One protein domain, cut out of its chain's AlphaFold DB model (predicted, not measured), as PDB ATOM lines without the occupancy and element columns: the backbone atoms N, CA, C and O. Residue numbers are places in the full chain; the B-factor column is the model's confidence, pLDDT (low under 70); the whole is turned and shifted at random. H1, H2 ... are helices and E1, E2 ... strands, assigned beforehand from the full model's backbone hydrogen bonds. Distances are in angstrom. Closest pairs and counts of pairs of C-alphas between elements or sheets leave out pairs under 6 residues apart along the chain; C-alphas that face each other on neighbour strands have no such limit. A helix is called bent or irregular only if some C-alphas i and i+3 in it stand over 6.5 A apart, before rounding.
ATOM      1  N   GLY A   1      68.064 118.166  86.562       88.50
ATOM      2  CA  GLY A   1      67.281 117.023  86.043       88.50
ATOM      3  C   GLY A   1      66.912 116.073  87.168       88.50
ATOM      4  O   GLY A   1      67.450 116.221  88.265       88.50
ATOM      5  N   ALA A   2      66.005 115.125  86.923       92.06
ATOM      6  CA  ALA A   2      65.678 114.080  87.894       92.06
ATOM      7  C   ALA A   2      66.886 113.151  88.089       92.06
ATOM      8  O   ALA A   2      67.393 112.577  87.131       92.06
ATOM      9  N   ARG A   3      67.374 113.029  89.325       92.00
ATOM     10  CA  ARG A   3      68.441 112.089  89.675       92.00
ATOM     11  C   ARG A   3      67.808 110.797  90.176       92.00
ATOM     12  O   ARG A   3      67.021 110.846  91.124       92.00
ATOM     13  N   ASN A   4      68.203 109.672  89.582       92.44
ATOM     14  CA  ASN A   4      67.904 108.352  90.123       92.44
ATOM     15  C   ASN A   4      68.661 108.162  91.446       92.44
ATOM     16  O   ASN A   4      69.876 108.356  91.504       92.44
ATOM     17  N   ARG A   5      67.935 107.856  92.525       93.56
ATOM     18  CA  ARG A   5      68.489 107.674  93.879       93.56
ATOM     19  C   ARG A   5      68.411 106.216  94.343       93.56
ATOM     20  O   ARG A   5      68.413 105.963  95.548       93.56
ATOM     21  N   GLY A   6      68.324 105.282  93.397       93.50
ATOM     22  CA  GLY A   6      68.139 103.861  93.657       93.50
ATOM     23  C   GLY A   6      66.771 103.609  94.278       93.50
ATOM     24  O   GLY A   6      65.746 103.906  93.679       93.50
ATOM     25  N   VAL A   7      66.765 103.113  95.513       91.94
ATOM     26  CA  VAL A   7      65.544 102.729  96.244       91.94
ATOM     27  C   VAL A   7      64.675 103.911  96.694       91.94
ATOM     28  O   VAL A   7      63.518 103.724  97.057       91.94
ATOM     29  N   ARG A   8      65.208 105.142  96.707       93.56
ATOM     30  CA  ARG A   8      64.455 106.341  97.122       93.56
ATOM     31  C   ARG A   8      63.818 107.021  95.909       93.56
ATOM     32  O   ARG A   8      64.478 107.103  94.875       93.56
ATOM     33  N   PRO A   9      62.627 107.638  96.057       93.44
ATOM     34  CA  PRO A   9      62.011 108.405  94.983       93.44
ATOM     35  C   PRO A   9      62.963 109.446  94.390       93.44
ATOM     36  O   PRO A   9      63.710 110.132  95.113       93.44
ATOM     37  N   ASN A  10      62.904 109.558  93.065       94.88
ATOM     38  CA  ASN A  10      63.716 110.483  92.290       94.88
ATOM     39  C   ASN A  10      63.461 111.922  92.738       94.88
ATOM     40  O   ASN A  10      62.337 112.315  93.048       94.88
ATOM     41  N   ARG A  11      64.525 112.726  92.769       93.56
ATOM     42  CA  ARG A  11      64.427 114.163  93.050       93.56
ATOM     43  C   ARG A  11      65.198 114.956  92.015       93.56
ATOM     44  O   ARG A  11      66.219 114.496  91.504       93.56
ATOM     45  N   ALA A  12      64.711 116.155  91.724       94.56
ATOM     46  CA  ALA A  12      65.434 117.095  90.891       94.56
ATOM     47  C   ALA A  12      66.733 117.510  91.590       94.56
ATOM     48  O   ALA A  12      66.733 117.866  92.768       94.56
ATOM     49  N   VAL A  13      67.842 117.462  90.856       92.62
ATOM     50  CA  VAL A  13      69.130 117.980  91.315       92.62
ATOM     51  C   VAL A  13      69.720 118.913  90.265       92.62
ATOM     52  O   VAL A  13      69.501 118.749  89.058       92.62
ATOM     53  N   THR A  14      70.458 119.911  90.745       92.56
ATOM     54  CA  THR A  14      71.238 120.835  89.922       92.56
ATOM     55  C   THR A  14      72.314 120.083  89.136       92.56
ATOM     56  O   THR A  14      72.884 119.104  89.623       92.56
ATOM     57  N   GLY A  15      72.594 120.550  87.918       90.06
ATOM     58  CA  GLY A  15      73.716 120.067  87.115       90.06
ATOM     59  C   GLY A  15      75.081 120.452  87.697       90.06
ATOM     60  O   GLY A  15      75.181 121.139  88.719       90.06
ATOM     61  N   SER A  16      76.149 120.013  87.027       93.94
ATOM     62  CA  SER A  16      77.517 120.356  87.424       93.94
ATOM     63  C   SER A  16      77.777 121.849  87.244       93.94
ATOM     64  O   SER A  16      77.759 122.375  86.133       93.94
ATOM     65  N   ARG A  17      78.074 122.533  88.352       94.06
ATOM     66  CA  ARG A  17      78.405 123.964  88.338       94.06
ATOM     67  C   ARG A  17      79.760 124.240  87.687       94.06
ATOM     68  O   ARG A  17      79.946 125.317  87.136       94.06
ATOM     69  N   ASN A  18      80.698 123.291  87.759       96.88
ATOM     70  CA  ASN A  18      82.033 123.476  87.192       96.88
ATOM     71  C   ASN A  18      82.004 123.472  85.661       96.88
ATOM     72  O   ASN A  18      82.615 124.325  85.026       96.88
ATOM     73  N   VAL A  19      81.225 122.559  85.076       95.69
ATOM     74  CA  VAL A  19      81.068 122.456  83.619       95.69
ATOM     75  C   VAL A  19      80.461 123.740  83.060       95.69
ATOM     76  O   VAL A  19      81.032 124.361  82.175       95.69
ATOM     77  N   VAL A  20      79.355 124.211  83.642       94.50
ATOM     78  CA  VAL A  20      78.716 125.458  83.189       94.50
ATOM     79  C   VAL A  20      79.654 126.659  83.351       94.50
ATOM     80  O   VAL A  20      79.711 127.519  82.480       94.50
ATOM     81  N   ARG A  21      80.428 126.722  84.444       94.81
ATOM     82  CA  ARG A  21      81.364 127.828  84.682       94.81
ATOM     83  C   ARG A  21      82.492 127.871  83.655       94.81
ATOM     84  O   ARG A  21      82.753 128.941  83.117       94.81
ATOM     85  N   THR A  22      83.143 126.739  83.414       97.25
ATOM     86  CA  THR A  22      84.282 126.643  82.488       97.25
ATOM     87  C   THR A  22      83.863 126.955  81.054       97.25
ATOM     88  O   THR A  22      84.527 127.750  80.398       97.25
ATOM     89  N   LEU A  23      82.705 126.449  80.616       96.19
ATOM     90  CA  LEU A  23      82.130 126.785  79.309       96.19
ATOM     91  C   LEU A  23      81.877 128.289  79.161       96.19
ATOM     92  O   LEU A  23      82.282 128.894  78.175       96.19
ATOM     93  N   LEU A  24      81.246 128.917  80.155       94.62
ATOM     94  CA  LEU A  24      80.954 130.351  80.088       94.62
ATOM     95  C   LEU A  24      82.225 131.209  80.119       94.62
ATOM     96  O   LEU A  24      82.275 132.236  79.459       94.62
ATOM     97  N   GLN A  25      83.262 130.790  80.847       95.19
ATOM     98  CA  GLN A  25      84.559 131.474  80.834       95.19
ATOM     99  C   GLN A  25      85.240 131.390  79.463       95.19
ATOM    100  O   GLN A  25      85.828 132.371  79.019       95.19
ATOM    101  N   GLN A  26      85.140 130.246  78.783       96.44
ATOM    102  CA  GLN A  26      85.670 130.081  77.428       96.44
ATOM    103  C   GLN A  26      84.907 130.938  76.410       96.44
ATOM    104  O   GLN A  26      85.535 131.572  75.571       96.44
ATOM    105  N   LEU A  27      83.575 131.009  76.521       95.31
ATOM    106  CA  LEU A  27      82.737 131.853  75.658       95.31
ATOM    107  C   LEU A  27      82.958 133.355  75.885       95.31
ATOM    108  O   LEU A  27      82.899 134.141  74.937       95.31
ATOM    109  N   ASP A  28      83.238 133.754  77.127       93.75
ATOM    110  CA  ASP A  28      83.641 135.125  77.437       93.75
ATOM    111  C   ASP A  28      85.027 135.424  76.835       93.75
ATOM    112  O   ASP A  28      85.223 136.472  76.223       93.75
ATOM    113  N   ALA A  29      85.977 134.484  76.942       94.38
ATOM    114  CA  ALA A  29      87.316 134.622  76.365       94.38
ATOM    115  C   ALA A  29      87.304 134.677  74.827       94.38
ATOM    116  O   ALA A  29      88.144 135.351  74.235       94.38
ATOM    117  N   SER A  30      86.346 134.011  74.177       94.25
ATOM    118  CA  SER A  30      86.152 134.069  72.725       94.25
ATOM    119  C   SER A  30      85.304 135.261  72.259       94.25
ATOM    120  O   SER A  30      85.074 135.414  71.063       94.25
ATOM    121  N   GLY A  31      84.811 136.100  73.178       93.25
ATOM    122  CA  GLY A  31      84.040 137.303  72.854       93.25
ATOM    123  C   GLY A  31      82.590 137.056  72.417       93.25
ATOM    124  O   GLY A  31      81.960 137.962  71.867       93.25
ATOM    125  N   TYR A  32      82.031 135.867  72.660       94.69
ATOM    126  CA  TYR A  32      80.632 135.555  72.321       94.69
ATOM    127  C   TYR A  32      79.645 135.939  73.425       94.69
ATOM    128  O   TYR A  32      78.477 136.225  73.148       94.69
ATOM    129  N   THR A  33      80.103 135.992  74.675       94.50
ATOM    130  CA  THR A  33      79.309 136.438  75.825       94.50
ATOM    131  C   THR A  33      80.053 137.495  76.630       94.50
ATOM    132  O   THR A  33      81.278 137.557  76.620       94.50
ATOM    133  N   VAL A  34      79.305 138.371  77.306       93.94
ATOM    134  CA  VAL A  34      79.857 139.420  78.175       93.94
ATOM    135  C   VAL A  34      79.023 139.545  79.442       93.94
ATOM    136  O   VAL A  34      77.799 139.399  79.428       93.94
ATOM    137  N   ILE A  35      79.681 139.854  80.558       92.81
ATOM    138  CA  ILE A  35      79.015 140.172  81.821       92.81
ATOM    139  C   ILE A  35      78.357 141.552  81.713       92.81
ATOM    140  O   ILE A  35      79.026 142.578  81.580       92.81
ATOM    141  N   LYS A  36      77.030 141.584  81.825       91.81
ATOM    142  CA  LYS A  36      76.262 142.822  81.912       91.81
ATOM    143  C   LYS A  36      76.463 143.423  83.294       91.81
ATOM    144  O   LYS A  36      76.124 142.800  84.298       91.81
ATOM    145  N   LYS A  37      76.974 144.646  83.349       91.31
ATOM    146  CA  LYS A  37      77.081 145.421  84.588       91.31
ATOM    147  C   LYS A  37      75.969 146.465  84.664       91.31
ATOM    148  O   LYS A  37      75.347 146.799  83.655       91.31
ATOM    149  N   ASN A  38      75.682 146.951  85.867       90.69
ATOM    150  CA  ASN A  38      74.847 148.136  86.046       90.69
ATOM    151  C   ASN A  38      75.521 149.375  85.420       90.69
ATOM    152  O   ASN A  38      76.721 149.374  85.162       90.69
ATOM    153  N   LEU A  39      74.753 150.451  85.219       83.56
ATOM    154  CA  LEU A  39      75.265 151.726  84.689       83.56
ATOM    155  C   LEU A  39      76.464 152.271  85.484       83.56
ATOM    156  O   LEU A  39      77.381 152.832  84.902       83.56
ATOM    157  N   ALA A  40      76.480 152.051  86.801       85.69
ATOM    158  CA  ALA A  40      77.571 152.459  87.686       85.69
ATOM    159  C   ALA A  40      78.781 151.494  87.693       85.69
ATOM    160  O   ALA A  40      79.719 151.695  88.461       85.69
ATOM    161  N   GLY A  41      78.757 150.406  86.914       83.00
ATOM    162  CA  GLY A  41      79.839 149.414  86.808       83.00
ATOM    163  C   GLY A  41      80.128 148.582  88.068       83.00
ATOM    164  O   GLY A  41      81.002 147.717  88.044       83.00
ATOM    165  N   THR A  42      79.408 148.818  89.164       86.44
ATOM    166  CA  THR A  42      79.652 148.252  90.497       86.44
ATOM    167  C   THR A  42      79.042 146.865  90.705       86.44
ATOM    168  O   THR A  42      79.498 146.125  91.572       86.44
ATOM    169  N   LYS A  43      77.979 146.515  89.971       88.88
ATOM    170  CA  LYS A  43      77.245 145.251  90.152       88.88
ATOM    171  C   LYS A  43      77.091 144.509  88.836       88.88
ATOM    172  O   LYS A  43      76.688 145.094  87.833       88.88
ATOM    173  N   GLU A  44      77.348 143.208  88.875       91.25
ATOM    174  CA  GLU A  44      77.067 142.287  87.778       91.25
ATOM    175  C   GLU A  44      75.584 141.887  87.799       91.25
ATOM    176  O   GLU A  44      75.039 141.528  88.840       91.25
ATOM    177  N   LEU A  45      74.927 141.967  86.645       90.19
ATOM    178  CA  LEU A  45      73.506 141.661  86.439       90.19
ATOM    179  C   LEU A  45      73.294 140.319  85.719       90.19
ATOM    180  O   LEU A  45      72.161 139.953  85.417       90.19
ATOM    181  N   GLY A  46      74.375 139.596  85.422       89.94
ATOM    182  CA  GLY A  46      74.371 138.359  84.643       89.94
ATOM    183  C   GLY A  46      75.177 138.490  83.353       89.94
ATOM    184  O   GLY A  46      75.977 139.409  83.203       89.94
ATOM    185  N   ARG A  47      74.975 137.558  82.419       91.69
ATOM    186  CA  ARG A  47      75.642 137.547  81.109       91.69
ATOM    187  C   ARG A  47      74.659 137.852  79.984       91.69
ATOM    188  O   ARG A  47      73.493 137.476  80.065       91.69
ATOM    189  N   ILE A  48      75.155 138.509  78.945       94.25
ATOM    190  CA  ILE A  48      74.454 138.774  77.689       94.25
ATOM    191  C   ILE A  48      75.275 138.249  76.511       94.25
ATOM    192  O   ILE A  48      76.500 138.146  76.599       94.25
ATOM    193  N   VAL A  49      74.590 137.918  75.421       94.94
ATOM    194  CA  VAL A  49      75.218 137.524  74.154       94.94
ATOM    195  C   VAL A  49      75.716 138.780  73.440       94.94
ATOM    196  O   VAL A  49      75.047 139.815  73.459       94.94
TER     197      VAL A  49
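AT A GLANCE: This is residues 1 to 49 of the 78 residues of the protein "40S ribosomal protein S19" of Candidatus Thalassarchaeaceae archaeon (UniProt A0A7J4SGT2). An extended string of three parts: a small hairpin of strands E1 and E2 at one end, a single helix H1 along the long axis, and a second hairpin, E3 and E4, set across the far end of the helix. The first hairpin lies far from the second, and residues 16 to 23, of which 17 to 23 belong to H1, stand free between the ends, with no core shared by both hairpins. The printed part has 49 residues, with one named helix and four named strands in the order E1, E2, H1, E3, E4; each hairpin is a two-stranded antiparallel sheet, and the class is mixed, helices and strands. The whole is extended, with a radius of gyration of the C-alphas of 16.5 A, and the C-alphas span 51 by 23 by 15 A, a rod in outline.

IN THESE COORDINATES: E1 is residues 2 to 5, beginning at C-alpha 2 at (65.678, 114.080, 87.894). E2 is residues 8 to 12, 12.5 A from first to last C-alpha. H1 is residues 17 to 29, 18.3 A long, beginning at C-alpha 17 at (78.405, 123.964, 88.338); it is not bent. E3 is residues 33 to 37, 12.7 A long. E4 is residues 44 to 49, 14.6 A long, ending at C-alpha 49 at (75.218, 137.524, 74.154).

HOW THE PARTS SIT: E1 and E2 form a hairpin, antiparallel at 154 degrees between their directions. The C-alphas of Ala 2 and Ala 12 face each other at 4.3 A, and N 3 and O 11 are within hydrogen-bond range at 2.9 A. E1 is apart from H1, and both E1 and E2 are apart from E3 and E4. In H1 every O i to N i+4 pair is within hydrogen-bond range. H1 and E3 have 3 pairs of C-alphas within 8 A, the closest being those of Leu 27 and Thr 33, 5.7 A apart. H1 and E4 are near each other, with 5 pairs of C-alphas within 10 A. E3 and E4 form a hairpin, antiparallel at 149 degrees; N 34 and O 48 are 2.9 A apart and N 36 and O 46 are 2.8 A apart, both within hydrogen-bond range.

THE WHOLE: The two C-alphas farthest apart are those of Val 7 and Ala 40, at 51.9 A. The printed part has no cut. The links E1 to E2, E2 to H1 and H1 to E3 are tight, the link E3 to E4 is short, and no link is long. The mean pLDDT of the printed part is 92.6, and no printed residue is under 70.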